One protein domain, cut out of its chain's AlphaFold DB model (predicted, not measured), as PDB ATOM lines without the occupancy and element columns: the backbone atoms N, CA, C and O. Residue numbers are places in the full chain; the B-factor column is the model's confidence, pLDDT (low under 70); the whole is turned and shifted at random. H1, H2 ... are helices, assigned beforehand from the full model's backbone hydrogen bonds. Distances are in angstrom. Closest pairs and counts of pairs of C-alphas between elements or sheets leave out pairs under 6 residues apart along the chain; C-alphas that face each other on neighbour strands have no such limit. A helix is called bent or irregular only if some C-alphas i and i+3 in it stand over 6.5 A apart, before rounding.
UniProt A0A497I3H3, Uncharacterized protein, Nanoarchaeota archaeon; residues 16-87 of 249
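Overview. This is residues 16 to 87 of the 249 residues of an uncharacterized protein of Nanoarchaeota archaeon (UniProt A0A497I3H3). A long helix, H1, bends near its far end, and a shorter helix, H2, folds back beside its last arm to make a helical hairpin. Residues 16 to 39 of H1 stick out from this hairpin as a long straight arm, which makes most of the length. The printed part has 72 residues with two named helices, H1 then H2, and no named strand; the class is all helix. The whole is extended, with a radius of gyration of the C-alphas of 20.2 A, and spans 69 by 23 by 14 A.

Along the chain. H1, residues 16 to 61, was assigned as one helix by its hydrogen bonds, but is bent: C-alphas 47 and 50 are 6.8 A apart. Its arm H1a, residues 16 to 47, begins with C-alpha 16 at (64.934, -15.405, 31.257) and is 45.6 A long from first to last C-alpha. The arm H1b, residues 50 to 61, is 16.4 A long. H2, residues 65 to 82, is 25.1 A long and ends with C-alpha 82 at (52.209, -16.708, -13.256).

Arrangement. H1a and H1b stand at a shallow tilt of 34 degrees, only just short of steep. H1b and H2 form a helical hairpin, opposite ways at a shallow tilt of 18 degrees. They touch, H2 with residues 67 to 75 alone; the closest C-alphas, of Glu 55 and Phe 71, are 5.4 A apart. H1a and H2 are close but not clearly touching, with the closest C-alphas, of Asn 47 and Ile 78, 7.8 A apart. In H1a and H1b every O i to N i+4 pair is within hydrogen-bond range; in H2, 13 of 14 are.

Size, cuts and confidence. The C-alphas of Ala 16 and Ile 65, the two farthest apart, are 68.7 A apart. The printed part has no cut, and the link from H1 to H2 is tight. Residues 16 to 31 have pLDDT under 70; the mean of the printed part is 80.5.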
ATOM      1  N   ALA A  16      66.167 -16.069  31.681       54.38
ATOM      2  CA  ALA A  16      64.934 -15.405  31.257       54.38
ATOM      3  C   ALA A  16      65.155 -14.449  30.067       54.38
ATOM      4  O   ALA A  16      64.340 -14.419  29.144       54.38
ATOM      5  N   ILE A  17      66.275 -13.717  30.039       58.84
ATOM      6  CA  ILE A  17      66.654 -12.839  28.917       58.84
ATOM      7  C   ILE A  17      66.953 -13.654  27.646       58.84
ATOM      8  O   ILE A  17      66.488 -13.304  26.557       58.84
ATOM      9  N   ILE A  18      67.689 -14.764  27.761       54.72
ATOM     10  CA  ILE A  18      67.988 -15.642  26.616       54.72
ATOM     11  C   ILE A  18      66.709 -16.291  26.073       54.72
ATOM     12  O   ILE A  18      66.466 -16.253  24.868       54.72
ATOM     13  N   PHE A  19      65.847 -16.834  26.933       47.22
ATOM     14  CA  PHE A  19      64.588 -17.435  26.488       47.22
ATOM     15  C   PHE A  19      63.622 -16.395  25.902       47.22
ATOM     16  O   PHE A  19      63.019 -16.646  24.859       47.22
ATOM     17  N   GLY A  20      63.515 -15.206  26.504       46.34
ATOM     18  CA  GLY A  20      62.688 -14.114  25.985       46.34
ATOM     19  C   GLY A  20      63.154 -13.603  24.617       46.34
ATOM     20  O   GLY A  20      62.329 -13.371  23.728       46.34
ATOM     21  N   SER A  21      64.468 -13.485  24.406       51.09
ATOM     22  CA  SER A  21      65.039 -13.094  23.107       51.09
ATOM     23  C   SER A  21      64.860 -14.171  22.033       51.09
ATOM     24  O   SER A  21      64.505 -13.838  20.902       51.09
ATOM     25  N   LEU A  22      64.998 -15.456  22.381       48.81
ATOM     26  CA  LEU A  22      64.759 -16.576  21.463       48.81
ATOM     27  C   LEU A  22      63.289 -16.650  21.017       48.81
ATOM     28  O   LEU A  22      63.005 -16.791  19.827       48.81
ATOM     29  N   ILE A  23      62.350 -16.508  21.958       55.22
ATOM     30  CA  ILE A  23      60.907 -16.484  21.671       55.22
ATOM     31  C   ILE A  23      60.559 -15.275  20.797       55.22
ATOM     32  O   ILE A  23      59.838 -15.420  19.812       55.22
ATOM     33  N   SER A  24      61.115 -14.098  21.092       53.50
ATOM     34  CA  SER A  24      60.891 -12.888  20.289       53.50
ATOM     35  C   SER A  24      61.426 -13.036  18.860       53.50
ATOM     36  O   SER A  24      60.751 -12.650  17.907       53.50
ATOM     37  N   ALA A  25      62.602 -13.651  18.689       59.03
ATOM     38  CA  ALA A  25      63.163 -13.947  17.373       59.03
ATOM     39  C   ALA A  25      62.295 -14.948  16.589       59.03
ATOM     40  O   ALA A  25      62.032 -14.739  15.406       59.03
ATOM     41  N   LEU A  26      61.789 -15.998  17.247       57.72
ATOM     42  CA  LEU A  26      60.870 -16.964  16.636       57.72
ATOM     43  C   LEU A  26      59.550 -16.313  16.216       57.72
ATOM     44  O   LEU A  26      59.107 -16.529  15.090       57.72
ATOM     45  N   ILE A  27      58.953 -15.477  17.072       64.69
ATOM     46  CA  ILE A  27      57.736 -14.717  16.749       64.69
ATOM     47  C   ILE A  27      57.985 -13.779  15.564       64.69
ATOM     48  O   ILE A  27      57.137 -13.692  14.677       64.69
ATOM     49  N   ALA A  28      59.142 -13.115  15.502       62.12
ATOM     50  CA  ALA A  28      59.500 -12.239  14.388       62.12
ATOM     51  C   ALA A  28      59.670 -13.013  13.069       62.12
ATOM     52  O   ALA A  28      59.160 -12.582  12.036       62.12
ATOM     53  N   ILE A  29      60.323 -14.181  13.096       69.12
ATOM     54  CA  ILE A  29      60.469 -15.058  11.925       69.12
ATOM     55  C   ILE A  29      59.100 -15.561  11.457       69.12
ATOM     56  O   ILE A  29      58.797 -15.488  10.266       69.12
ATOM     57  N   LEU A  30      58.252 -16.021  12.382       68.12
ATOM     58  CA  LEU A  30      56.905 -16.495  12.062       68.12
ATOM     59  C   LEU A  30      56.035 -15.365  11.502       68.12
ATOM     60  O   LEU A  30      55.350 -15.562  10.504       68.12
ATOM     61  N   SER A  31      56.107 -14.172  12.095       65.06
ATOM     62  CA  SER A  31      55.362 -12.993  11.642       65.06
ATOM     63  C   SER A  31      55.814 -12.543  10.258       65.06
ATOM     64  O   SER A  31      54.971 -12.287   9.402       65.06
ATOM     65  N   ASN A  32      57.124 -12.514   9.990       72.00
ATOM     66  CA  ASN A  32      57.653 -12.210   8.659       72.00
ATOM     67  C   ASN A  32      57.240 -13.263   7.628       72.00
ATOM     68  O   ASN A  32      56.855 -12.914   6.513       72.00
ATOM     69  N   TYR A  33      57.269 -14.545   7.994       73.94
ATOM     70  CA  TYR A  33      56.825 -15.631   7.123       73.94
ATOM     71  C   TYR A  33      55.327 -15.545   6.801       73.94
ATOM     72  O   TYR A  33      54.937 -15.639   5.636       73.94
ATOM     73  N   LEU A  34      54.486 -15.323   7.816       74.94
ATOM     74  CA  LEU A  34      53.039 -15.149   7.659       74.94
ATOM     75  C   LEU A  34      52.720 -13.906   6.825       74.94
ATOM     76  O   LEU A  34      51.927 -13.987   5.890       74.94
ATOM     77  N   THR A  35      53.400 -12.790   7.090       78.00
ATOM     78  CA  THR A  35      53.255 -11.546   6.320       78.00
ATOM     79  C   THR A  35      53.654 -11.756   4.860       78.00
ATOM     80  O   THR A  35      52.928 -11.339   3.960       78.00
ATOM     81  N   GLY A  36      54.762 -12.461   4.607       78.06
ATOM     82  CA  GLY A  36      55.194 -12.823   3.256       78.06
ATOM     83  C   GLY A  36      54.157 -13.676   2.524       78.06
ATOM     84  O   GLY A  36      53.809 -13.375   1.381       78.06
ATOM     85  N   LYS A  37      53.588 -14.685   3.196       81.94
ATOM     86  CA  LYS A  37      52.510 -15.514   2.636       81.94
ATOM     87  C   LYS A  37      51.241 -14.722   2.342       81.94
ATOM     88  O   LYS A  37      50.678 -14.881   1.260       81.94
ATOM     89  N   MET A  38      50.803 -13.867   3.263       83.19
ATOM     90  CA  MET A  38      49.640 -13.001   3.053       83.19
ATOM     91  C   MET A  38      49.859 -12.049   1.877       83.19
ATOM     92  O   MET A  38      48.966 -11.866   1.051       83.19
ATOM     93  N   HIS A  39      51.054 -11.463   1.770       85.81
ATOM     94  CA  HIS A  39      51.392 -10.576   0.665       85.81
ATOM     95  C   HIS A  39      51.374 -11.319  -0.674       85.81
ATOM     96  O   HIS A  39      50.789 -10.829  -1.637       85.81
ATOM     97  N   GLU A  40      51.933 -12.530  -0.731       84.88
ATOM     98  CA  GLU A  40      51.903 -13.353  -1.938       84.88
ATOM     99  C   GLU A  40      50.476 -13.778  -2.323       84.88
ATOM    100  O   GLU A  40      50.111 -13.714  -3.498       84.88
ATOM    101  N   GLN A  41      49.641 -14.171  -1.357       84.50
ATOM    102  CA  GLN A  41      48.235 -14.508  -1.605       84.50
ATOM    103  C   GLN A  41      47.442 -13.307  -2.130       84.50
ATOM    104  O   GLN A  41      46.757 -13.425  -3.148       84.50
ATOM    105  N   ASN A  42      47.580 -12.143  -1.489       87.50
ATOM    106  CA  ASN A  42      46.956 -10.904  -1.954       87.50
ATOM    107  C   ASN A  42      47.446 -10.535  -3.353       87.50
ATOM    108  O   ASN A  42      46.648 -10.190  -4.220       87.50
ATOM    109  N   TRP A  43      48.742 -10.691  -3.619       90.31
ATOM    110  CA  TRP A  43      49.288 -10.462  -4.946       90.31
ATOM    111  C   TRP A  43      48.651 -11.392  -5.990       90.31
ATOM    112  O   TRP A  43      48.228 -10.914  -7.041       90.31
ATOM    113  N   ARG A  44      48.515 -12.700  -5.712       89.44
ATOM    114  CA  ARG A  44      47.866 -13.657  -6.634       89.44
ATOM    115  C   ARG A  44      46.397 -13.302  -6.864       89.44
ATOM    116  O   ARG A  44      45.928 -13.333  -7.998       89.44
ATOM    117  N   LYS A  45      45.681 -12.924  -5.807       89.88
ATOM    118  CA  LYS A  45      44.289 -12.478  -5.892       89.88
ATOM    119  C   LYS A  45      44.135 -11.284  -6.830       89.88
ATOM    120  O   LYS A  45      43.314 -11.350  -7.740       89.88
ATOM    121  N   GLU A  46      44.929 -10.237  -6.636       91.88
ATOM    122  CA  GLU A  46      44.792  -8.984  -7.386       91.88
ATOM    123  C   GLU A  46      45.338  -9.064  -8.816       91.88
ATOM    124  O   GLU A  46      44.790  -8.430  -9.711       91.88
ATOM    125  N   ASN A  47      46.384  -9.861  -9.057       91.19
ATOM    126  CA  ASN A  47      47.081  -9.879 -10.350       91.19
ATOM    127  C   ASN A  47      46.728 -11.085 -11.230       91.19
ATOM    128  O   ASN A  47      46.987 -11.055 -12.427       91.19
ATOM    129  N   ILE A  48      46.145 -12.149 -10.665       91.44
ATOM    130  CA  ILE A  48      45.794 -13.368 -11.408       91.44
ATOM    131  C   ILE A  48      44.292 -13.622 -11.320       91.44
ATOM    132  O   ILE A  48      43.596 -13.600 -12.333       91.44
ATOM    133  N   TYR A  49      43.780 -13.883 -10.115       93.25
ATOM    134  CA  TYR A  49      42.437 -14.449  -9.980       93.25
ATOM    135  C   TYR A  49      41.334 -13.434 -10.263       93.25
ATOM    136  O   TYR A  49      40.400 -13.761 -10.986       93.25
ATOM    137  N   ARG A  50      41.439 -12.207  -9.738       92.38
ATOM    138  CA  ARG A  50      40.443 -11.151  -9.961       92.38
ATOM    139  C   ARG A  50      40.377 -10.705 -11.433       92.38
ATOM    140  O   ARG A  50      39.265 -10.659 -11.951       92.38
ATOM    141  N   PRO A  51      41.496 -10.462 -12.143       94.25
ATOM    142  CA  PRO A  51      41.450 -10.173 -13.576       94.25
ATOM    143  C   PRO A  51      40.786 -11.288 -14.392       94.25
ATOM    144  O   PRO A  51      39.893 -11.012 -15.186       94.25
ATOM    145  N   LEU A  52      41.154 -12.555 -14.154       93.88
ATOM    146  CA  LEU A  52      40.523 -13.688 -14.842       93.88
ATOM    147  C   LEU A  52      39.039 -13.818 -14.491       93.88
ATOM    148  O   LEU A  52      38.233 -14.122 -15.364       93.88
ATOM    149  N   TYR A  53      38.670 -13.580 -13.231       94.06
ATOM    150  CA  TYR A  53      37.282 -13.634 -12.787       94.06
ATOM    151  C   TYR A  53      36.425 -12.605 -13.528       94.06
ATOM    152  O   TYR A  53      35.368 -12.972 -14.027       94.06
ATOM    153  N   ASN A  54      36.907 -11.365 -13.655       93.62
ATOM    154  CA  ASN A  54      36.198 -10.286 -14.347       93.62
ATOM    155  C   ASN A  54      35.944 -10.623 -15.827       93.62
ATOM    156  O   ASN A  54      34.829 -10.484 -16.324       93.62
ATOM    157  N   GLU A  55      36.955 -11.140 -16.527       92.50
ATOM    158  CA  GLU A  55      36.805 -11.561 -17.928       92.50
ATOM    159  C   GLU A  55      35.800 -12.717 -18.069       92.50
ATOM    160  O   GLU A  55      34.976 -12.754 -18.983       92.50
ATOM    161  N   VAL A  56      35.841 -13.681 -17.144       91.81
ATOM    162  CA  VAL A  56      34.922 -14.823 -17.154       91.81
ATOM    163  C   VAL A  56      33.496 -14.389 -16.814       91.81
ATOM    164  O   VAL A  56      32.562 -14.880 -17.451       91.81
ATOM    165  N   SER A  57      33.304 -13.473 -15.861       90.69
ATOM    166  CA  SER A  57      31.977 -12.964 -15.506       90.69
ATOM    167  C   SER A  57      31.328 -12.240 -16.679       90.69
ATOM    168  O   SER A  57      30.162 -12.494 -16.974       90.69
ATOM    169  N   GLU A  58      32.093 -11.450 -17.439       89.75
ATOM    170  CA  GLU A  58      31.580 -10.818 -18.657       89.75
ATOM    171  C   GLU A  58      31.107 -11.845 -19.696       89.75
ATOM    172  O   GLU A  58      30.103 -11.623 -20.380       89.75
ATOM    173  N   ILE A  59      31.804 -12.980 -19.828       87.75
ATOM    174  CA  ILE A  59      31.389 -14.069 -20.722       87.75
ATOM    175  C   ILE A  59      30.112 -14.752 -20.209       87.75
ATOM    176  O   ILE A  59      29.242 -15.085 -21.013       87.75
ATOM    177  N   VAL A  60      29.972 -14.944 -18.895       84.94
ATOM    178  CA  VAL A  60      28.755 -15.508 -18.281       84.94
ATOM    179  C   VAL A  60      27.535 -14.616 -18.530       84.94
ATOM    180  O   VAL A  60      26.457 -15.143 -18.802       84.94
ATOM    181  N   GLU A  61      27.699 -13.294 -18.467       85.00
ATOM    182  CA  GLU A  61      26.630 -12.315 -18.726       85.00
ATOM    183  C   GLU A  61      26.208 -12.255 -20.199       85.00
ATOM    184  O   GLU A  61      25.088 -11.863 -20.518       85.00
ATOM    185  N   GLY A  62      27.090 -12.655 -21.115       81.44
ATOM    186  CA  GLY A  62      26.749 -12.791 -22.523       81.44
ATOM    187  C   GLY A  62      27.977 -13.050 -23.373       81.44
ATOM    188  O   GLY A  62      28.783 -12.139 -23.582       81.44
ATOM    189  N   LEU A  63      28.094 -14.277 -23.887       83.56
ATOM    190  CA  LEU A  63      29.193 -14.688 -24.752       83.56
ATOM    191  C   LEU A  63      29.139 -13.926 -26.079       83.56
ATOM    192  O   LEU A  63      28.132 -13.912 -26.782       83.56
ATOM    193  N   ASN A  64      30.267 -13.334 -26.450       84.38
ATOM    194  CA  ASN A  64      30.518 -12.890 -27.810       84.38
ATOM    195  C   ASN A  64      32.006 -13.060 -28.132       84.38
ATOM    196  O   ASN A  64      32.843 -13.213 -27.238       84.38
ATOM    197  N   ILE A  65      32.340 -13.001 -29.420       85.00
ATOM    198  CA  ILE A  65      33.710 -13.240 -29.878       85.00
ATOM    199  C   ILE A  65      34.722 -12.222 -29.324       85.00
ATOM    200  O   ILE A  65      35.873 -12.569 -29.075       85.00
ATOM    201  N   LYS A  66      34.308 -10.972 -29.075       89.69
ATOM    202  CA  LYS A  66      35.196  -9.928 -28.534       89.69
ATOM    203  C   LYS A  66      35.598 -10.235 -27.091       89.69
ATOM    204  O   LYS A  66      36.781 -10.170 -26.774       89.69
ATOM    205  N   LYS A  67      34.635 -10.622 -26.252       89.88
ATOM    206  CA  LYS A  67      34.864 -11.024 -24.857       89.88
ATOM    207  C   LYS A  67      35.728 -12.281 -24.767       89.88
ATOM    208  O   LYS A  67      36.675 -12.324 -23.994       89.88
ATOM    209  N   ALA A  68      35.472 -13.272 -25.623       87.88
ATOM    210  CA  ALA A  68      36.277 -14.492 -25.667       87.88
ATOM    211  C   ALA A  68      37.755 -14.201 -26.021       87.88
ATOM    212  O   ALA A  68      38.669 -14.686 -25.350       87.88
ATOM    213  N   ARG A  69      38.000 -13.325 -27.006       90.81
ATOM    214  CA  ARG A  69      39.353 -12.846 -27.350       90.81
ATOM    215  C   ARG A  69      40.000 -12.022 -26.233       90.81
ATOM    216  O   ARG A  69      41.208 -12.137 -26.028       90.81
ATOM    217  N   SER A  70      39.219 -11.202 -25.525       92.88
ATOM    218  CA  SER A  70      39.692 -10.434 -24.362       92.88
ATOM    219  C   SER A  70      40.231 -11.369 -23.281       92.88
ATOM    220  O   SER A  70      41.400 -11.263 -22.911       92.88
ATOM    221  N   PHE A  71      39.452 -12.393 -22.914       92.88
ATOM    222  CA  PHE A  71      39.888 -13.415 -21.970       92.88
ATOM    223  C   PHE A  71      41.201 -14.083 -22.406       92.88
ATOM    224  O   PHE A  71      42.135 -14.172 -21.609       92.88
ATOM    225  N   MET A  72      41.319 -14.518 -23.669       91.81
ATOM    226  CA  MET A  72      42.557 -15.139 -24.171       91.81
ATOM    227  C   MET A  72      43.768 -14.210 -24.045       91.81
ATOM    228  O   MET A  72      44.857 -14.654 -23.675       91.81
ATOM    229  N   LYS A  73      43.591 -12.919 -24.346       92.69
ATOM    230  CA  LYS A  73      44.647 -11.910 -24.220       92.69
ATOM    231  C   LYS A  73      45.060 -11.727 -22.759       92.69
ATOM    232  O   LYS A  73      46.258 -11.730 -22.473       92.69
ATOM    233  N   THR A  74      44.090 -11.610 -21.855       92.56
ATOM    234  CA  THR A  74      44.321 -11.475 -20.412       92.56
ATOM    235  C   THR A  74      45.032 -12.709 -19.857       92.56
ATOM    236  O   THR A  74      46.061 -12.576 -19.194       92.56
ATOM    237  N   TRP A  75      44.581 -13.915 -20.217       93.50
ATOM    238  CA  TRP A  75      45.247 -15.157 -19.834       93.50
ATOM    239  C   TRP A  75      46.685 -15.236 -20.348       93.50
ATOM    240  O   TRP A  75      47.588 -15.509 -19.565       93.50
ATOM    241  N   LYS A  76      46.934 -14.936 -21.628       90.88
ATOM    242  CA  LYS A  76      48.291 -14.945 -22.198       90.88
ATOM    243  C   LYS A  76      49.224 -13.964 -21.484       90.88
ATOM    244  O   LYS A  76      50.396 -14.271 -21.268       90.88
ATOM    245  N   GLY A  77      48.707 -12.789 -21.117       88.75
ATOM    246  CA  GLY A  77      49.438 -11.813 -20.310       88.75
ATOM    247  C   GLY A  77      49.825 -12.389 -18.950       88.75
ATOM    248  O   GLY A  77      50.984 -12.297 -18.558       88.75
ATOM    249  N   ILE A  78      48.881 -13.038 -18.273       91.19
ATOM    250  CA  ILE A  78      49.072 -13.636 -16.948       91.19
ATOM    251  C   ILE A  78      50.029 -14.837 -16.987       91.19
ATOM    252  O   ILE A  78      51.004 -14.858 -16.234       91.19
ATOM    253  N   ASP A  79      49.808 -15.797 -17.890       88.50
ATOM    254  CA  ASP A  79      50.592 -17.039 -17.985       88.50
ATOM    255  C   ASP A  79      52.093 -16.770 -18.172       88.50
ATOM    256  O   ASP A  79      52.929 -17.500 -17.636       88.50
ATOM    257  N   SER A  80      52.444 -15.657 -18.827       84.88
ATOM    258  CA  SER A  80      53.837 -15.241 -19.024       84.88
ATOM    259  C   SER A  80      54.631 -15.066 -17.717       84.88
ATOM    260  O   SER A  80      55.845 -15.271 -17.716       84.88
ATOM    261  N   TYR A  81      53.971 -14.739 -16.599       81.94
ATOM    262  CA  TYR A  81      54.624 -14.491 -15.306       81.94
ATOM    263  C   TYR A  81      54.038 -15.301 -14.137       81.94
ATOM    264  O   TYR A  81      54.600 -15.302 -13.038       81.94
ATOM    265  N   SER A  82      52.920 -16.002 -14.328       80.88
ATOM    266  CA  SER A  82      52.209 -16.708 -13.256       80.88
ATOM    267  C   SER A  82      52.495 -18.210 -13.190       80.88
ATOM    268  O   SER A  82      51.873 -18.904 -12.384       80.88
ATOM    269  N   ARG A  83      53.423 -18.728 -14.008       76.19
ATOM    270  CA  ARG A  83      53.611 -20.170 -14.259       76.19
ATOM    271  C   ARG A  83      53.738 -21.039 -12.998       76.19
ATOM    272  O   ARG A  83      53.193 -22.134 -12.980       76.19
ATOM    273  N   LEU A  84      54.429 -20.552 -11.963       75.38
ATOM    274  CA  LEU A  84      54.637 -21.245 -10.675       75.38
ATOM    275  C   LEU A  84      53.670 -20.793  -9.562       75.38
ATOM    276  O   LEU A  84      53.738 -21.284  -8.439       75.38
ATOM    277  N   ARG A  85      52.804 -19.813  -9.842       83.06
ATOM    278  CA  ARG A  85      51.926 -19.156  -8.854       83.06
ATOM    279  C   ARG A  85      50.476 -19.640  -8.923       83.06
ATOM    280  O   ARG A  85      49.689 -19.332  -8.028       83.06
ATOM    281  N   ILE A  86      50.133 -20.385  -9.970       86.31
ATOM    282  CA  ILE A  86      48.826 -21.006 -10.186       86.31
ATOM    283  C   ILE A  86      48.965 -22.503  -9.928       86.31
ATOM    284  O   ILE A  86      49.945 -23.113 -10.350       86.31
ATOM    285  N   ASP A  87      48.006 -23.089  -9.215       88.00
ATOM    286  CA  ASP A  87      47.972 -24.534  -9.023       88.00
ATOM    287  C   ASP A  87      47.650 -25.268 -10.331       88.00
ATOM    288  O   ASP A  87      46.922 -24.772 -11.191       88.00
TER     289      ASP A  87